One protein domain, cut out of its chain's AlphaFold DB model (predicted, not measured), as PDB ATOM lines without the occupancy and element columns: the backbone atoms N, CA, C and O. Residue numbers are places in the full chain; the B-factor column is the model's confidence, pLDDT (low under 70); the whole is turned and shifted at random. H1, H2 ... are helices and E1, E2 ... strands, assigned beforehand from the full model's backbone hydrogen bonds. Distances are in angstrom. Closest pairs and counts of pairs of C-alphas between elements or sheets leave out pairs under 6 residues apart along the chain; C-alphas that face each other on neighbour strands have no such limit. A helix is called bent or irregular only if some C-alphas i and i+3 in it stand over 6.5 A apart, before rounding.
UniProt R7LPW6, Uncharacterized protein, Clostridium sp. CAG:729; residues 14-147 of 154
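This is residues 14 to 147 of the 154 residues of an uncharacterized protein of Clostridium sp. CAG:729 (UniProt R7LPW6). A strongly twisted wall of four antiparallel strands, E1 E4 E3 E2, has helices ranged around it: H3 lies over the E1 edge, while the helical hairpin of H4 and H5 begins straight after E4, with one end of H1 meeting H5. The short H6 folds back near the other edge strand, E2, and H2 is set off from the sheet, near H1. The printed part has 134 residues, with six named helices and four named strands in the order E1 H1 E2 E3 H2 H3 E4 H4 H5 H6, and its class is mixed, helices and strands. The whole is compact, with a radius of gyration of the C-alphas of 14.6 A, and rounded, spanning 39 by 36 by 33 A.

Begin with the sheet: find C-alpha 14 at (43.986, 39.103, 37.729), where E1, residues 14 to 19, starts its 16.1 A run. Its neighbour E4, residues 105 to 111, is the longest strand at 19.9 A. Next come E3, residues 66 to 71, 15.9 A, and E2, residues 56 to 60, 12.8 A. For the helices, look at C-alpha 31 at (50.437, 28.233, 36.478); from there H1, residues 31 to 44, runs 20.3 A. H5, residues 127 to 140, is nearly as long at 20.0 A. H3 holds residues 89 to 99 and measures 15.5 A, and H4 holds residues 112 to 121 and measures 14.0 A. The short ones are H2, residues 79 to 84, 8.7 A, and H6, residues 143 to 147, 8.2 A, which ends at C-alpha 147, (50.186, 55.557, 22.708). H6 is irregular: its C-alphas 144 and 147 are 7.2 A apart.

Start at the inner strands E4 and E3, antiparallel at 161 degrees, where you find N 69 and O 108 within hydrogen-bond range at 2.8 A. On to the edge strand E1, antiparallel to E4 at 149 degrees, N 16 and O 107 are 2.8 A apart. At the other edge, E2 and E3 form a hairpin, antiparallel at 151 degrees, with N 68 and O 58 at 3.1 A. H3 is on the sheet at a height of 10.3 A, over E1 and only just over E4, on which 3 of its C-alphas fall; on the local plane it stands at 37 degrees to E1, slantwise to the strands. Its closest C-alphas to E1 are those of Ala 94 and Gly 17, 6.9 A apart. H1 only grazes the sheet with residues 37 to 44, H4 with 112 to 117 and H5 with 137 to 140. H1 touches H5 with its residues 39 to 42 alone; the closest C-alphas, of Asn 42 and Phe 133, are 5.3 A apart, and the helices run the same way at a steep tilt of 44 degrees. H4 and H5, a helical hairpin, only just touch, with 3 pairs of C-alphas within 8 A, the closest those of Arg 119 and Asn 127 at 6.8 A; they run opposite ways at a shallow tilt of 27 degrees. H6 only just is on the sheet, with 5 pairs of C-alphas within 10 A, and only grazes it with residues 144 to 145. H6 is close to H5 but not clearly touching, the closest C-alphas being those of Lys 138 and Gln 146, 6.2 A apart. H2 is not on the sheet; it is near H1 and apart from H3. Every O i to N i+4 pair is within hydrogen-bond range in H2, H3 and H5, against 8 of 10 in H1, 4 of 6 in H4 and 0 of 1 in H6, where 1 of 2 O i to N i+3 pairs is within range.

Look for the two farthest C-alphas at Val 83 and Glu 144, 42.3 A apart. The printed part has no cut. The links E1 to H1 and H1 to E2 are long, with 11 residues each; in the first, residues 22 to 23 pair antiparallel with residues 18 to 19 of E1. The mean pLDDT of the printed part is 71.5, and 56 residues are under 70, among them residues 44 to 64, 77 to 88 and 119 to 126.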
ATOM      1  N   ILE A  14      45.004  39.385  36.718       78.25
ATOM      2  CA  ILE A  14      43.986  39.103  37.729       78.25
ATOM      3  C   ILE A  14      42.633  39.031  37.043       78.25
ATOM      4  O   ILE A  14      42.249  39.932  36.292       78.25
ATOM      5  N   LEU A  15      41.912  37.946  37.312       80.06
ATOM      6  CA  LEU A  15      40.575  37.727  36.793       80.06
ATOM      7  C   LEU A  15      39.532  38.153  37.828       80.06
ATOM      8  O   LEU A  15      39.603  37.779  38.992       80.06
ATOM      9  N   TYR A  16      38.524  38.893  37.395       84.38
ATOM     10  CA  TYR A  16      37.400  39.312  38.223       84.38
ATOM     11  C   TYR A  16      36.097  38.893  37.553       84.38
ATOM     12  O   TYR A  16      35.981  38.952  36.332       84.38
ATOM     13  N   GLY A  17      35.098  38.506  38.336       85.31
ATOM     14  CA  GLY A  17      33.713  38.460  37.880       85.31
ATOM     15  C   GLY A  17      33.067  39.836  38.023       85.31
ATOM     16  O   GLY A  17      33.262  40.504  39.035       85.31
ATOM     17  N   LYS A  18      32.283  40.252  37.032       86.31
ATOM     18  CA  LYS A  18      31.452  41.458  37.051       86.31
ATOM     19  C   LYS A  18      30.000  41.067  37.319       86.31
ATOM     20  O   LYS A  18      29.414  40.285  36.566       86.31
ATOM     21  N   MET A  19      29.440  41.603  38.398       86.69
ATOM     22  CA  MET A  19      28.062  41.403  38.847       86.69
ATOM     23  C   MET A  19      27.377  42.774  38.909       86.69
ATOM     24  O   MET A  19      27.498  43.486  39.906       86.69
ATOM     25  N   GLY A  20      26.727  43.191  37.819       84.69
ATOM     26  CA  GLY A  20      26.274  44.579  37.671       84.69
ATOM     27  C   GLY A  20      27.457  45.552  37.776       84.69
ATOM     28  O   GLY A  20      28.413  45.448  37.005       84.69
ATOM     29  N   ASN A  21      27.418  46.448  38.767       84.44
ATOM     30  CA  ASN A  21      28.483  47.424  39.039       84.44
ATOM     31  C   ASN A  21      29.570  46.913  40.003       84.44
ATOM     32  O   ASN A  21      30.541  47.621  40.259       84.44
ATOM     33  N   HIS A  22      29.438  45.694  40.535       85.75
ATOM     34  CA  HIS A  22      30.386  45.133  41.496       85.75
ATOM     35  C   HIS A  22      31.377  44.175  40.836       85.75
ATOM     36  O   HIS A  22      31.025  43.398  39.945       85.75
ATOM     37  N   LEU A  23      32.618  44.196  41.324       85.56
ATOM     38  CA  LEU A  23      33.641  43.210  40.986       85.56
ATOM     39  C   LEU A  23      33.778  42.199  42.122       85.56
ATOM     40  O   LEU A  23      33.732  42.562  43.297       85.56
ATOM     41  N   THR A  24      33.969  40.927  41.779       84.50
ATOM     42  CA  THR A  24      34.339  39.907  42.766       84.50
ATOM     43  C   THR A  24      35.729  40.186  43.333       84.50
ATOM     44  O   THR A  24      36.489  40.993  42.803       84.50
ATOM     45  N   GLN A  25      36.122  39.444  44.368       82.44
ATOM     46  CA  GLN A  25      37.537  39.344  44.718       82.44
ATOM     47  C   GLN A  25      38.346  38.842  43.510       82.44
ATOM     48  O   GLN A  25      37.838  38.043  42.716       82.44
ATOM     49  N   GLY A  26      39.583  39.330  43.380       78.69
ATOM     50  CA  GLY A  26      40.511  38.897  42.339       78.69
ATOM     51  C   GLY A  26      40.790  37.399  42.429       78.69
ATOM     52  O   GLY A  26      41.051  36.865  43.507       78.69
ATOM     53  N   ILE A  27      40.703  36.734  41.287       76.00
ATOM     54  CA  ILE A  27      40.904  35.304  41.109       76.00
ATOM     55  C   ILE A  27      42.242  35.137  40.401       76.00
ATOM     56  O   ILE A  27      42.443  35.657  39.300       76.00
ATOM     57  N   VAL A  28      43.149  34.417  41.051       74.19
ATOM     58  CA  VAL A  28      44.494  34.166  40.547       74.19
ATOM     59  C   VAL A  28      44.532  32.747  40.005       74.19
ATOM     60  O   VAL A  28      44.087  31.816  40.671       74.19
ATOM     61  N   CYS A  29      44.982  32.583  38.767       66.62
ATOM     62  CA  CYS A  29      44.975  31.285  38.123       66.62
ATOM     63  C   CYS A  29      46.183  30.427  38.513       66.62
ATOM     64  O   CYS A  29      47.203  30.908  38.995       66.62
ATOM     65  N   CYS A  30      46.032  29.112  38.373       63.41
ATOM     66  CA  CYS A  30      47.130  28.170  38.533       63.41
ATOM     67  C   CYS A  30      48.101  28.260  37.335       63.41
ATOM     68  O   CYS A  30      47.638  28.427  36.207       63.41
ATOM     69  N   PRO A  31      49.415  28.011  37.514       59.59
ATOM     70  CA  PRO A  31      50.437  28.233  36.478       59.59
ATOM     71  C   PRO A  31      50.152  27.628  35.092       59.59
ATOM     72  O   PRO A  31      50.465  28.223  34.063       59.59
ATOM     73  N   HIS A  32      49.540  26.443  35.032       60.16
ATOM     74  CA  HIS A  32      49.162  25.811  33.762       60.16
ATOM     75  C   HIS A  32      47.833  26.339  33.191       60.16
ATOM     76  O   HIS A  32      47.658  26.399  31.971       60.16
ATOM     77  N   GLY A  33      46.911  26.764  34.060       61.84
ATOM     78  CA  GLY A  33      45.692  27.472  33.674       61.84
ATOM     79  C   GLY A  33      45.988  28.856  33.096       61.84
ATOM     80  O   GLY A  33      45.291  29.283  32.178       61.84
ATOM     81  N   ASP A  34      47.063  29.504  33.550       64.56
ATOM     82  CA  ASP A  34      47.540  30.794  33.045       64.56
ATOM     83  C   ASP A  34      47.823  30.743  31.545       64.56
ATOM     84  O   ASP A  34      47.317  31.568  30.790       64.56
ATOM     85  N   GLY A  35      48.574  29.736  31.085       67.81
ATOM     86  CA  GLY A  35      48.921  29.587  29.671       67.81
ATOM     87  C   GLY A  35      47.687  29.407  28.786       67.81
ATOM     88  O   GLY A  35      47.564  30.050  27.741       67.81
ATOM     89  N   LYS A  36      46.726  28.584  29.224       71.88
ATOM     90  CA  LYS A  36      45.456  28.399  28.510       71.88
ATOM     91  C   LYS A  36      44.612  29.672  28.523       71.88
ATOM     92  O   LYS A  36      44.011  30.003  27.503       71.88
ATOM     93  N   PHE A  37      44.595  30.400  29.635       71.31
ATOM     94  CA  PHE A  37      43.876  31.662  29.750       71.31
ATOM     95  C   PHE A  37      44.485  32.741  28.848       71.31
ATOM     96  O   PHE A  37      43.760  33.369  28.087       71.31
ATOM     97  N   VAL A  38      45.810  32.893  28.831       67.94
ATOM     98  CA  VAL A  38      46.501  33.835  27.935       67.94
ATOM     99  C   VAL A  38      46.267  33.473  26.470       67.94
ATOM    100  O   VAL A  38      45.938  34.347  25.668       67.94
ATOM    101  N   ARG A  39      46.356  32.186  26.102       72.50
ATOM    102  CA  ARG A  39      46.014  31.727  24.743       72.50
ATOM    103  C   ARG A  39      44.561  32.027  24.396       72.50
ATOM    104  O   ARG A  39      44.290  32.447  23.279       72.50
ATOM    105  N   PHE A  40      43.645  31.842  25.338       74.50
ATOM    106  CA  PHE A  40      42.236  32.158  25.156       74.50
ATOM    107  C   PHE A  40      42.008  33.654  24.938       74.50
ATOM    108  O   PHE A  40      41.412  34.010  23.928       74.50
ATOM    109  N   VAL A  41      42.536  34.525  25.803       69.31
ATOM    110  CA  VAL A  41      42.447  35.983  25.624       69.31
ATOM    111  C   VAL A  41      43.040  36.376  24.269       69.31
ATOM    112  O   VAL A  41      42.405  37.104  23.513       69.31
ATOM    113  N   ASN A  42      44.199  35.819  23.901       67.38
ATOM    114  CA  ASN A  42      44.800  36.040  22.588       67.38
ATOM    115  C   ASN A  42      43.878  35.589  21.443       67.38
ATOM    116  O   ASN A  42      43.767  36.293  20.448       67.38
ATOM    117  N   THR A  43      43.194  34.450  21.570       71.12
ATOM    118  CA  THR A  43      42.209  33.978  20.585       71.12
ATOM    119  C   THR A  43      41.001  34.905  20.479       71.12
ATOM    120  O   THR A  43      40.582  35.186  19.360       71.12
ATOM    121  N   ILE A  44      40.468  35.431  21.587       66.00
ATOM    122  CA  ILE A  44      39.370  36.412  21.516       66.00
ATOM    123  C   ILE A  44      39.855  37.683  20.800       66.00
ATOM    124  O   ILE A  44      39.167  38.198  19.924       66.00
ATOM    125  N   CYS A  45      41.080  38.138  21.074       63.47
ATOM    126  CA  CYS A  45      41.672  39.265  20.352       63.47
ATOM    127  C   CYS A  45      41.995  38.954  18.871       63.47
ATOM    128  O   CYS A  45      42.322  39.874  18.126       63.47
ATOM    129  N   LYS A  46      41.955  37.681  18.438       63.94
ATOM    130  CA  LYS A  46      42.188  37.242  17.045       63.94
ATOM    131  C   LYS A  46      40.911  37.047  16.235       63.94
ATOM    132  O   LYS A  46      40.996  37.073  15.011       63.94
ATOM    133  N   SER A  47      39.766  36.768  16.864       59.16
ATOM    134  CA  SER A  47      38.517  36.599  16.113       59.16
ATOM    135  C   SER A  47      38.198  37.906  15.396       59.16
ATOM    136  O   SER A  47      38.169  38.935  16.054       59.16
ATOM    137  N   ALA A  48      38.019  37.866  14.073       54.66
ATOM    138  CA  ALA A  48      37.637  39.010  13.255       54.66
ATOM    139  C   ALA A  48      36.191  38.825  12.741       54.66
ATOM    140  O   ALA A  48      35.895  37.767  12.182       54.66
ATOM    141  N   PRO A  49      35.311  39.831  12.906       53.09
ATOM    142  CA  PRO A  49      35.511  40.957  13.812       53.09
ATOM    143  C   PRO A  49      35.569  40.438  15.258       53.09
ATOM    144  O   PRO A  49      34.873  39.464  15.576       53.09
ATOM    145  N   PRO A  50      36.380  41.044  16.147       50.22
ATOM    146  CA  PRO A  50      36.242  40.767  17.565       50.22
ATOM    147  C   PRO A  50      34.814  41.194  17.868       50.22
ATOM    148  O   PRO A  50      34.454  42.322  17.527       50.22
ATOM    149  N   PRO A  51      33.938  40.304  18.354       54.09
ATOM    150  CA  PRO A  51      32.554  40.685  18.568       54.09
ATOM    151  C   PRO A  51      32.579  41.917  19.473       54.09
ATOM    152  O   PRO A  51      33.020  41.813  20.615       54.09
ATOM    153  N   ASN A  52      32.176  43.080  18.935       48.38
ATOM    154  CA  ASN A  52      32.337  44.420  19.533       48.38
ATOM    155  C   ASN A  52      31.797  44.505  20.977       48.38
ATOM    156  O   ASN A  52      32.115  45.416  21.732       48.38
ATOM    157  N   ASN A  53      30.994  43.518  21.380       50.78
ATOM    158  CA  ASN A  53      30.378  43.395  22.694       50.78
ATOM    159  C   ASN A  53      31.207  42.579  23.713       50.78
ATOM    160  O   ASN A  53      30.860  42.575  24.896       50.78
ATOM    161  N   GLN A  54      32.260  41.868  23.287       58.12
ATOM    162  CA  GLN A  54      32.985  40.877  24.102       58.12
ATOM    163  C   GLN A  54      34.392  41.298  24.523       58.12
ATOM    164  O   GLN A  54      35.010  40.549  25.276       58.12
ATOM    165  N   ILE A  55      34.926  42.422  24.038       56.91
ATOM    166  CA  ILE A  55      36.199  42.968  24.519       56.91
ATOM    167  C   ILE A  55      36.094  44.485  24.624       56.91
ATOM    168  O   ILE A  55      35.948  45.170  23.619       56.91
ATOM    169  N   LYS A  56      36.234  45.016  25.843       66.38
ATOM    170  CA  LYS A  56      36.530  46.435  26.072       66.38
ATOM    171  C   LYS A  56      37.927  46.562  26.657       66.38
ATOM    172  O   LYS A  56      38.189  45.944  27.691       66.38
ATOM    173  N   VAL A  57      38.774  47.357  26.001       66.50
ATOM    174  CA  VAL A  57      40.088  47.754  26.513       66.50
ATOM    175  C   VAL A  57      39.983  49.115  27.190       66.50
ATOM    176  O   VAL A  57      39.461  50.058  26.600       66.50
ATOM    177  N   SER A  58      40.444  49.219  28.434       65.19
ATOM    178  CA  SER A  58      40.521  50.490  29.163       65.19
ATOM    179  C   SER A  58      41.755  50.541  30.053       65.19
ATOM    180  O   SER A  58      42.183  49.505  30.566       65.19
ATOM    181  N   CYS A  59      42.269  51.746  30.278       66.19
ATOM    182  CA  CYS A  59      43.368  52.005  31.201       66.19
ATOM    183  C   CYS A  59      42.841  52.442  32.570       66.19
ATOM    184  O   CYS A  59      41.778  53.050  32.675       66.19
ATOM    185  N   SER A  60      43.580  52.114  33.627       66.25
ATOM    186  CA  SER A  60      43.310  52.564  34.995       66.25
ATOM    187  C   SER A  60      44.607  53.086  35.597       66.25
ATOM    188  O   SER A  60      45.618  52.390  35.539       66.25
ATOM    189  N   SER A  61      44.551  54.292  36.161       59.50
ATOM    190  CA  SER A  61      45.673  55.036  36.750       59.50
ATOM    191  C   SER A  61      45.892  54.754  38.245       59.50
ATOM    192  O   SER A  61      46.703  55.413  38.894       59.50
ATOM    193  N   ASP A  62      45.203  53.759  38.814       59.91
ATOM    194  CA  ASP A  62      45.379  53.378  40.217       59.91
ATOM    195  C   ASP A  62      46.605  52.465  40.381       59.91
ATOM    196  O   ASP A  62      46.533  51.224  40.278       59.91
ATOM    197  N   GLY A  63      47.744  53.098  40.663       69.50
ATOM    198  CA  GLY A  63      49.037  52.446  40.859       69.50
ATOM    199  C   GLY A  63      49.777  52.245  39.538       69.50
ATOM    200  O   GLY A  63      50.066  53.210  38.844       69.50
ATOM    201  N   LEU A  64      50.119  50.995  39.212       69.94
ATOM    202  CA  LEU A  64      50.687  50.658  37.905       69.94
ATOM    203  C   LEU A  64      49.610  50.710  36.825       69.94
ATOM    204  O   LEU A  64      48.497  50.213  37.041       69.94
ATOM    205  N   ASP A  65      50.000  51.211  35.659       73.62
ATOM    206  CA  ASP A  65      49.179  51.186  34.463       73.62
ATOM    207  C   ASP A  65      48.750  49.757  34.106       73.62
ATOM    208  O   ASP A  65      49.529  48.799  34.190       73.62
ATOM    209  N   LYS A  66      47.484  49.604  33.705       78.44
ATOM    210  CA  LYS A  66      46.859  48.300  33.449       78.44
ATOM    211  C   LYS A  66      46.066  48.294  32.157       78.44
ATOM    212  O   LYS A  66      45.283  49.203  31.899       78.44
ATOM    213  N   ILE A  67      46.177  47.192  31.428       76.25
ATOM    214  CA  ILE A  67      45.259  46.806  30.364       76.25
ATOM    215  C   ILE A  67      44.110  46.032  31.010       76.25
ATOM    216  O   ILE A  67      44.323  45.023  31.688       76.25
ATOM    217  N   ILE A  68      42.886  46.507  30.806       79.69
ATOM    218  CA  ILE A  68      41.661  45.840  31.248       79.69
ATOM    219  C   ILE A  68      41.004  45.204  30.029       79.69
ATOM    220  O   ILE A  68      40.820  45.891  29.042       79.69
ATOM    221  N   ILE A  69      40.645  43.924  30.086       79.19
ATOM    222  CA  ILE A  69      39.937  43.202  29.022       79.19
ATOM    223  C   ILE A  69      38.650  42.640  29.624       79.19
ATOM    224  O   ILE A  69      38.693  41.744  30.467       79.19
ATOM    225  N   GLU A  70      37.500  43.175  29.219       81.00
ATOM    226  CA  GLU A  70      36.180  42.700  29.665       81.00
ATOM    227  C   GLU A  70      35.568  41.738  28.641       81.00
ATOM    228  O   GLU A  70      35.339  42.158  27.516       81.00
ATOM    229  N   THR A  71      35.258  40.496  29.034       78.12
ATOM    230  CA  THR A  71      34.704  39.440  28.166       78.12
ATOM    231  C   THR A  71      33.570  38.652  28.816       78.12
ATOM    232  O   THR A  71      33.528  38.474  30.026       78.12
ATOM    233  N   ASP A  72      32.614  38.163  28.032       76.69
ATOM    234  CA  ASP A  72      31.503  37.317  28.491       76.69
ATOM    235  C   ASP A  72      31.853  35.818  28.542       76.69
ATOM    236  O   ASP A  72      31.088  35.016  29.102       76.69
ATOM    237  N   ARG A  73      33.015  35.445  27.987       71.94
ATOM    238  CA  ARG A  73      33.495  34.069  27.843       71.94
ATOM    239  C   ARG A  73      34.654  33.779  28.797       71.94
ATOM    240  O   ARG A  73      35.576  34.570  28.951       71.94
ATOM    241  N   ILE A  74      34.638  32.586  29.385       70.12
ATOM    242  CA  ILE A  74      35.795  31.990  30.062       70.12
ATOM    243  C   ILE A  74      36.194  30.731  29.301       70.12
ATOM    244  O   ILE A  74      35.306  30.013  28.833       70.12
ATOM    245  N   PRO A  75      37.496  30.418  29.201       68.50
ATOM    246  CA  PRO A  75      37.911  29.149  28.641       68.50
ATOM    247  C   PRO A  75      37.431  28.029  29.562       68.50
ATOM    248  O   PRO A  75      37.811  27.962  30.733       68.50
ATOM    249  N   GLU A  76      36.595  27.133  29.042       70.31
ATOM    250  CA  GLU A  76      36.220  25.946  29.798       70.31
ATOM    251  C   GLU A  76      37.425  25.011  29.947       70.31
ATOM    252  O   GLU A  76      38.181  24.754  29.003       70.31
ATOM    253  N   LEU A  77      37.598  24.499  31.166       68.31
ATOM    254  CA  LEU A  77      38.565  23.452  31.462       68.31
ATOM    255  C   LEU A  77      37.868  22.091  31.383       68.31
ATOM    256  O   LEU A  77      36.841  21.869  32.042       68.31
ATOM    257  N   ASN A  78      38.426  21.178  30.595       69.44
ATOM    258  CA  ASN A  78      37.971  19.793  30.536       69.44
ATOM    259  C   ASN A  78      38.342  19.042  31.837       69.44
ATOM    260  O   ASN A  78      38.981  19.597  32.735       69.44
ATOM    261  N   LEU A  79      37.880  17.798  31.992       68.69
ATOM    262  CA  LEU A  79      38.097  17.030  33.225       68.69
ATOM    263  C   LEU A  79      39.591  16.803  33.506       68.69
ATOM    264  O   LEU A  79      40.036  17.008  34.633       68.69
ATOM    265  N   LEU A  80      40.359  16.453  32.473       68.94
ATOM    266  CA  LEU A  80      41.797  16.223  32.569       68.94
ATOM    267  C   LEU A  80      42.531  17.499  33.002       68.94
ATOM    268  O   LEU A  80      43.316  17.478  33.939       68.94
ATOM    269  N   GLU A  81      42.209  18.635  32.393       68.88
ATOM    270  CA  GLU A  81      42.759  19.948  32.738       68.88
ATOM    271  C   GLU A  81      42.369  20.380  34.152       68.88
ATOM    272  O   GLU A  81      43.186  20.932  34.880       68.88
ATOM    273  N   LYS A  82      41.141  20.097  34.597       66.81
ATOM    274  CA  LYS A  82      40.721  20.379  35.980       66.81
ATOM    275  C   LYS A  82      41.540  19.597  37.007       66.81
ATOM    276  O   LYS A  82      41.783  20.121  38.096       66.81
ATOM    277  N   VAL A  83      41.932  18.369  36.664       62.03
ATOM    278  CA  VAL A  83      42.765  17.493  37.497       62.03
ATOM    279  C   VAL A  83      44.228  17.940  37.450       62.03
ATOM    280  O   VAL A  83      44.818  18.188  38.500       62.03
ATOM    281  N   LEU A  84      44.788  18.119  36.252       53.69
ATOM    282  CA  LEU A  84      46.192  18.485  36.044       53.69
ATOM    283  C   LEU A  84      46.515  19.895  36.537       53.69
ATOM    284  O   LEU A  84      47.584  20.128  37.094       53.69
ATOM    285  N   TYR A  85      45.604  20.849  36.350       61.19
ATOM    286  CA  TYR A  85      45.890  22.251  36.634       61.19
ATOM    287  C   TYR A  85      45.614  22.645  38.086       61.19
ATOM    288  O   TYR A  85      45.902  23.778  38.439       61.19
ATOM    289  N   ARG A  86      45.091  21.759  38.949       59.19
ATOM    290  CA  ARG A  86      44.677  22.105  40.329       59.19
ATOM    291  C   ARG A  86      43.908  23.435  40.375       59.19
ATOM    292  O   ARG A  86      44.354  24.416  40.961       59.19
ATOM    293  N   VAL A  87      42.742  23.455  39.732       64.06
ATOM    294  CA  VAL A  87      41.857  24.632  39.718       64.06
ATOM    295  C   VAL A  87      41.461  24.981  41.150       64.06
ATOM    296  O   VAL A  87      40.918  24.127  41.866       64.06
ATOM    297  N   ASP A  88      41.726  26.219  41.559       66.88
ATOM    298  CA  ASP A  88      41.515  26.652  42.933       66.88
ATOM    299  C   ASP A  88      40.007  26.706  43.291       66.88
ATOM    300  O   ASP A  88      39.104  26.640  42.440       66.88
ATOM    301  N   LYS A  89      39.698  26.813  44.589       72.12
ATOM    302  CA  LYS A  89      38.309  26.890  45.078       72.12
ATOM    303  C   LYS A  89      37.585  28.154  44.583       72.12
ATOM    304  O   LYS A  89      36.373  28.107  44.366       72.12
ATOM    305  N   MET A  90      38.303  29.263  44.403       71.19
ATOM    306  CA  MET A  90      37.761  30.564  43.995       71.19
ATOM    307  C   MET A  90      37.373  30.586  42.511       71.19
ATOM    308  O   MET A  90      36.266  30.999  42.177       71.19
ATOM    309  N   GLN A  91      38.211  30.048  41.635       71.19
ATOM    310  CA  GLN A  91      37.981  29.769  40.225       71.19
ATOM    311  C   GLN A  91      36.789  28.834  40.042       71.19
ATOM    312  O   GLN A  91      35.870  29.156  39.288       71.19
ATOM    313  N   LYS A  92      36.739  27.703  40.767       74.00
ATOM    314  CA  LYS A  92      35.581  26.790  40.711       74.00
ATOM    315  C   LYS A  92      34.289  27.502  41.109       74.00
ATOM    316  O   LYS A  92      33.266  27.334  40.446       74.00
ATOM    317  N   LYS A  93      34.339  28.328  42.161       80.31
ATOM    318  CA  LYS A  93      33.200  29.142  42.602       80.31
ATOM    319  C   LYS A  93      32.788  30.159  41.536       80.31
ATOM    320  O   LYS A  93      31.602  30.257  41.243       80.31
ATOM    321  N   ALA A  94      33.730  30.869  40.923       75.62
ATOM    322  CA  ALA A  94      33.444  31.848  39.878       75.62
ATOM    323  C   ALA A  94      32.809  31.207  38.634       75.62
ATOM    324  O   ALA A  94      31.795  31.695  38.139       75.62
ATOM    325  N   VAL A  95      33.330  30.063  38.177       75.94
ATOM    326  CA  VAL A  95      32.734  29.300  37.067       75.94
ATOM    327  C   VAL A  95      31.309  28.860  37.408       75.94
ATOM    328  O   VAL A  95      30.410  28.998  36.581       75.94
ATOM    329  N   LYS A  96      31.074  28.378  38.635       80.88
ATOM    330  CA  LYS A  96      29.727  28.015  39.098       80.88
ATOM    331  C   LYS A  96      28.779  29.222  39.080       80.88
ATOM    332  O   LYS A  96      27.717  29.140  38.475       80.88
ATOM    333  N   LEU A  97      29.185  30.357  39.654       82.19
ATOM    334  CA  LEU A  97      28.379  31.585  39.682       82.19
ATOM    335  C   LEU A  97      28.062  32.121  38.277       82.19
ATOM    336  O   LEU A  97      26.986  32.672  38.058       82.19
ATOM    337  N   ARG A  98      28.962  31.938  37.307       81.75
ATOM    338  CA  ARG A  98      28.697  32.272  35.902       81.75
ATOM    339  C   ARG A  98      27.647  31.368  35.267       81.75
ATOM    340  O   ARG A  98      26.796  31.877  34.540       81.75
ATOM    341  N   LYS A  99      27.713  30.056  35.521       80.56
ATOM    342  CA  LYS A  99      26.712  29.086  35.037       80.56
ATOM    343  C   LYS A  99      25.328  29.357  35.623       80.56
ATOM    344  O   LYS A  99      24.336  29.176  34.938       80.56
ATOM    345  N   GLU A 100      25.283  29.864  36.851       85.75
ATOM    346  CA  GLU A 100      24.062  30.340  37.513       85.75
ATOM    347  C   GLU A 100      23.586  31.724  37.020       85.75
ATOM    348  O   GLU A 100      22.622  32.259  37.554       85.75
ATOM    349  N   GLY A 101      24.273  32.355  36.058       82.69
ATOM    350  CA  GLY A 101      23.905  33.673  35.523       82.69
ATOM    351  C   GLY A 101      24.214  34.867  36.437       82.69
ATOM    352  O   GLY A 101      23.899  36.000  36.085       82.69
ATOM    353  N   LYS A 102      24.857  34.654  37.593       86.12
ATOM    354  CA  LYS A 102      25.163  35.717  38.570       86.12
ATOM    355  C   LYS A 102      26.322  36.608  38.134       86.12
ATOM    356  O   LYS A 102      26.295  37.813  38.367       86.12
ATOM    357  N   ILE A 103      27.344  36.020  37.515       84.62
ATOM    358  CA  ILE A 103      28.428  36.772  36.876       84.62
ATOM    359  C   ILE A 103      28.013  37.053  35.436       84.62
ATOM    360  O   ILE A 103      27.808  36.121  34.662       84.62
ATOM    361  N   GLN A 104      27.920  38.329  35.078       83.38
ATOM    362  CA  GLN A 104      27.535  38.760  33.735       83.38
ATOM    363  C   GLN A 104      28.730  38.703  32.783       83.38
ATOM    364  O   GLN A 104      28.610  38.255  31.645       83.38
ATOM    365  N   LYS A 105      29.897  39.148  33.261       83.00
ATOM    366  CA  LYS A 105      31.135  39.231  32.484       83.00
ATOM    367  C   LYS A 105      32.347  38.954  33.360       83.00
ATOM    368  O   LYS A 105      32.268  39.024  34.581       83.00
ATOM    369  N   PHE A 106      33.472  38.682  32.732       80.88
ATOM    370  CA  PHE A 106      34.772  38.574  33.358       80.88
ATOM    371  C   PHE A 106      35.660  39.730  32.938       80.88
ATOM    372  O   PHE A 106      35.618  40.176  31.796       80.88
ATOM    373  N   ILE A 107      36.466  40.209  33.872       83.81
ATOM    374  CA  ILE A 107      37.437  41.265  33.641       83.81
ATOM    375  C   ILE A 107      38.815  40.696  33.919       83.81
ATOM    376  O   ILE A 107      39.090  40.254  35.032       83.81
ATOM    377  N   PHE A 108      39.677  40.731  32.919       81.75
ATOM    378  CA  PHE A 108      41.090  40.436  33.062       81.75
ATOM    379  C   PHE A 108      41.865  41.747  33.160       81.75
ATOM    380  O   PHE A 108      41.719  42.611  32.299       81.75
ATOM    381  N   LYS A 109      42.658  41.915  34.217       82.38
ATOM    382  CA  LYS A 109      43.554  43.064  34.390       82.38
ATOM    383  C   LYS A 109      44.997  42.587  34.303       82.38
ATOM    384  O   LYS A 109      45.328  41.597  34.946       82.38
ATOM    385  N   LEU A 110      45.814  43.295  33.534       80.00
ATOM    386  CA  LEU A 110      47.227  42.989  33.323       80.00
ATOM    387  C   LEU A 110      48.039  44.282  33.384       80.00
ATOM    388  O   LEU A 110      47.773  45.192  32.600       80.00
ATOM    389  N   ASN A 111      48.995  44.374  34.306       80.62
ATOM    390  CA  ASN A 111      49.897  45.520  34.421       80.62
ATOM    391  C   ASN A 111      51.202  45.337  33.618       80.62
ATOM    392  O   ASN A 111      51.450  44.281  33.034       80.62
ATOM    393  N   GLU A 112      52.009  46.395  33.538       74.75
ATOM    394  CA  GLU A 112      53.205  46.426  32.684       74.75
ATOM    395  C   GLU A 112      54.253  45.401  33.127       74.75
ATOM    396  O   GLU A 112      54.750  44.609  32.323       74.75
ATOM    397  N   LEU A 113      54.549  45.370  34.428       77.56
ATOM    398  CA  LEU A 113      55.521  44.454  35.017       77.56
ATOM    399  C   LEU A 113      55.100  43.001  34.794       77.56
ATOM    400  O   LEU A 113      55.905  42.143  34.434       77.56
ATOM    401  N   GLU A 114      53.815  42.738  34.976       79.00
ATOM    402  CA  GLU A 114      53.203  41.454  34.705       79.00
ATOM    403  C   GLU A 114      53.308  41.053  33.223       79.00
ATOM    404  O   GLU A 114      53.658  39.915  32.909       79.00
ATOM    405  N   TYR A 115      53.069  41.983  32.297       76.06
ATOM    406  CA  TYR A 115      53.230  41.731  30.866       76.06
ATOM    407  C   TYR A 115      54.691  41.443  30.486       76.06
ATOM    408  O   TYR A 115      54.970  40.537  29.696       76.06
ATOM    409  N   MET A 116      55.651  42.144  31.089       74.31
ATOM    410  CA  MET A 116      57.074  41.852  30.892       74.31
ATOM    411  C   MET A 116      57.468  40.500  31.488       74.31
ATOM    412  O   MET A 116      58.277  39.776  30.902       74.31
ATOM    413  N   ASN A 117      56.858  40.110  32.607       74.88
ATOM    414  CA  ASN A 117      57.047  38.790  33.196       74.88
ATOM    415  C   ASN A 117      56.415  37.680  32.347       74.88
ATOM    416  O   ASN A 117      57.002  36.606  32.263       74.88
ATOM    417  N   LEU A 118      55.318  37.925  31.612       70.50
ATOM    418  CA  LEU A 118      54.788  36.950  30.644       70.50
ATOM    419  C   LEU A 118      55.860  36.506  29.631       70.50
ATOM    420  O   LEU A 118      55.942  35.320  29.318       70.50
ATOM    421  N   ARG A 119      56.717  37.436  29.171       65.50
ATOM    422  CA  ARG A 119      57.849  37.149  28.261       65.50
ATOM    423  C   ARG A 119      58.928  36.266  28.882       65.50
ATOM    424  O   ARG A 119      59.635  35.585  28.148       65.50
ATOM    425  N   LYS A 120      59.072  36.288  30.206       66.06
ATOM    426  CA  LYS A 120      60.156  35.604  30.927       66.06
ATOM    427  C   LYS A 120      59.709  34.292  31.569       66.06
ATOM    428  O   LYS A 120      60.498  33.359  31.659       66.06
ATOM    429  N   SER A 121      58.462  34.224  32.031       58.94
ATOM    430  CA  SER A 121      58.023  33.249  33.037       58.94
ATOM    431  C   SER A 121      57.201  32.082  32.491       58.94
ATOM    432  O   SER A 121      56.951  31.138  33.236       58.94
ATOM    433  N   TYR A 122      56.793  32.099  31.217       62.28
ATOM    434  CA  TYR A 122      55.943  31.046  30.651       62.28
ATOM    435  C   TYR A 122      56.619  30.312  29.489       62.28
ATOM    436  O   TYR A 122      56.399  30.674  28.335       62.28
ATOM    437  N   PRO A 123      57.360  29.219  29.754       55.38
ATOM    438  CA  PRO A 123      58.000  28.413  28.706       55.38
ATOM    439  C   PRO A 123      57.000  27.787  27.714       55.38
ATOM    440  O   PRO A 123      57.381  27.358  26.629       55.38
ATOM    441  N   PHE A 124      55.708  27.758  28.057       59.78
ATOM    442  CA  PHE A 124      54.625  27.253  27.209       59.78
ATOM    443  C   PHE A 124      53.990  28.316  26.298       59.78
ATOM    444  O   PHE A 124      53.116  27.979  25.495       59.78
ATOM    445  N   ILE A 125      54.381  29.590  26.425       62.34
ATOM    446  CA  ILE A 125      53.944  30.670  25.538       62.34
ATOM    447  C   ILE A 125      55.154  31.115  24.723       62.34
ATOM    448  O   ILE A 125      56.150  31.598  25.252       62.34
ATOM    449  N   THR A 126      55.073  30.961  23.408       67.94
ATOM    450  CA  THR A 126      56.165  31.362  22.522       67.94
ATOM    451  C   THR A 126      56.266  32.888  22.426       67.94
ATOM    452  O   THR A 126      55.263  33.607  22.443       67.94
ATOM    453  N   ASN A 127      57.476  33.407  22.194       70.88
ATOM    454  CA  ASN A 127      57.683  34.829  21.883       70.88
ATOM    455  C   ASN A 127      56.826  35.309  20.696       70.88
ATOM    456  O   ASN A 127      56.414  36.469  20.652       70.88
ATOM    457  N   LYS A 128      56.531  34.418  19.738       74.88
ATOM    458  CA  LYS A 128      55.630  34.695  18.612       74.88
ATOM    459  C   LYS A 128      54.195  34.932  19.088       74.88
ATOM    460  O   LYS A 128      53.571  35.899  18.657       74.88
ATOM    461  N   GLU A 129      53.682  34.099  19.993       71.50
ATOM    462  CA  GLU A 129      52.342  34.255  20.571       71.50
ATOM    463  C   GLU A 129      52.213  35.525  21.417       71.50
ATOM    464  O   GLU A 129      51.189  36.200  21.310       71.50
ATOM    465  N   LEU A 130      53.249  35.889  22.183       71.31
ATOM    466  CA  LEU A 130      53.273  37.123  22.981       71.31
ATOM    467  C   LEU A 130      53.336  38.384  22.118       71.31
ATOM    468  O   LEU A 130      52.561  39.316  22.326       71.31
ATOM    469  N   LYS A 131      54.211  38.414  21.103       75.00
ATOM    470  CA  LYS A 131      54.260  39.530  20.142       75.00
ATOM    471  C   LYS A 131      52.930  39.686  19.407       75.00
ATOM    472  O   LYS A 131      52.481  40.809  19.190       75.00
ATOM    473  N   GLN A 132      52.293  38.573  19.041       73.81
ATOM    474  CA  GLN A 132      50.981  38.606  18.405       73.81
ATOM    475  C   GLN A 132      49.902  39.127  19.360       73.81
ATOM    476  O   GLN A 132      49.104  39.964  18.956       73.81
ATOM    477  N   PHE A 133      49.912  38.691  20.622       74.31
ATOM    478  CA  PHE A 133      49.005  39.193  21.651       74.31
ATOM    479  C   PHE A 133      49.106  40.718  21.798       74.31
ATOM    480  O   PHE A 133      48.086  41.398  21.724       74.31
ATOM    481  N   GLY A 134      50.325  41.268  21.877       74.12
ATOM    482  CA  GLY A 134      50.530  42.717  21.906       74.12
ATOM    483  C   GLY A 134      49.984  43.431  20.664       74.12
ATOM    484  O   GLY A 134      49.206  44.376  20.782       74.12
ATOM    485  N   LYS A 135      50.310  42.951  19.455       76.19
ATOM    486  CA  LYS A 135      49.760  43.521  18.208       76.19
ATOM    487  C   LYS A 135      48.228  43.531  18.191       76.19
ATOM    488  O   LYS A 135      47.636  44.492  17.714       76.19
ATOM    489  N   ASN A 136      47.600  42.488  18.726       72.50
ATOM    490  CA  ASN A 136      46.149  42.356  18.735       72.50
ATOM    491  C   ASN A 136      45.486  43.279  19.759       72.50
ATOM    492  O   ASN A 136      44.476  43.894  19.437       72.50
ATOM    493  N   ILE A 137      46.062  43.420  20.961       73.06
ATOM    494  CA  ILE A 137      45.584  44.419  21.929       73.06
ATOM    495  C   ILE A 137      45.639  45.805  21.292       73.06
ATOM    496  O   ILE A 137      44.670  46.550  21.371       73.06
ATOM    497  N   LYS A 138      46.745  46.119  20.607       73.94
ATOM    498  CA  LYS A 138      46.897  47.374  19.876       73.94
ATOM    499  C   LYS A 138      45.804  47.552  18.818       73.94
ATOM    500  O   LYS A 138      45.196  48.605  18.770       73.94
ATOM    501  N   ALA A 139      45.505  46.541  18.009       71.88
ATOM    502  CA  ALA A 139      44.471  46.645  16.974       71.88
ATOM    503  C   ALA A 139      43.032  46.759  17.521       71.88
ATOM    504  O   ALA A 139      42.180  47.338  16.858       71.88
ATOM    505  N   ALA A 140      42.753  46.193  18.700       69.38
ATOM    506  CA  ALA A 140      41.415  46.163  19.298       69.38
ATOM    507  C   ALA A 140      41.142  47.318  20.280       69.38
ATOM    508  O   ALA A 140      40.030  47.440  20.795       69.38
ATOM    509  N   ALA A 141      42.153  48.122  20.598       69.56
ATOM    510  CA  ALA A 141      42.019  49.218  21.541       69.56
ATOM    511  C   ALA A 141      41.544  50.507  20.852       69.56
ATOM    512  O   ALA A 141      41.933  50.757  19.710       69.56
ATOM    513  N   PRO A 142      40.761  51.352  21.555       68.19
ATOM    514  CA  PRO A 142      40.454  52.706  21.102       68.19
ATOM    515  C   PRO A 142      41.722  53.481  20.734       68.19
ATOM    516  O   PRO A 142      42.764  53.294  21.369       68.19
ATOM    517  N   ASP A 143      41.617  54.384  19.757       72.62
ATOM    518  CA  ASP A 143      42.749  55.183  19.266       72.62
ATOM    519  C   ASP A 143      43.464  55.944  20.393       72.62
ATOM    520  O   ASP A 143      44.692  56.003  20.444       72.62
ATOM    521  N   GLU A 144      42.698  56.413  21.375       68.19
ATOM    522  CA  GLU A 144      43.167  57.102  22.583       68.19
ATOM    523  C   GLU A 144      44.121  56.254  23.448       68.19
ATOM    524  O   GLU A 144      44.927  56.793  24.203       68.19
ATOM    525  N   LEU A 145      44.062  54.922  23.340       70.12
ATOM    526  CA  LEU A 145      44.909  53.999  24.102       70.12
ATOM    527  C   LEU A 145      46.137  53.526  23.313       70.12
ATOM    528  O   LEU A 145      46.985  52.820  23.863       70.12
ATOM    529  N   GLN A 146      46.279  53.906  22.041       71.62
ATOM    530  CA  GLN A 146      47.369  53.439  21.177       71.62
ATOM    531  C   GLN A 146      48.750  53.836  21.699       71.62
ATOM    532  O   GLN A 146      49.678  53.026  21.663       71.62
ATOM    533  N   ASP A 147      48.902  55.062  22.201       72.94
ATOM    534  CA  ASP A 147      50.186  55.557  22.708       72.94
ATOM    535  C   ASP A 147      50.560  54.937  24.050       72.94
ATOM    536  O   ASP A 147      51.725  54.605  24.281       72.94
TER     537      ASP A 147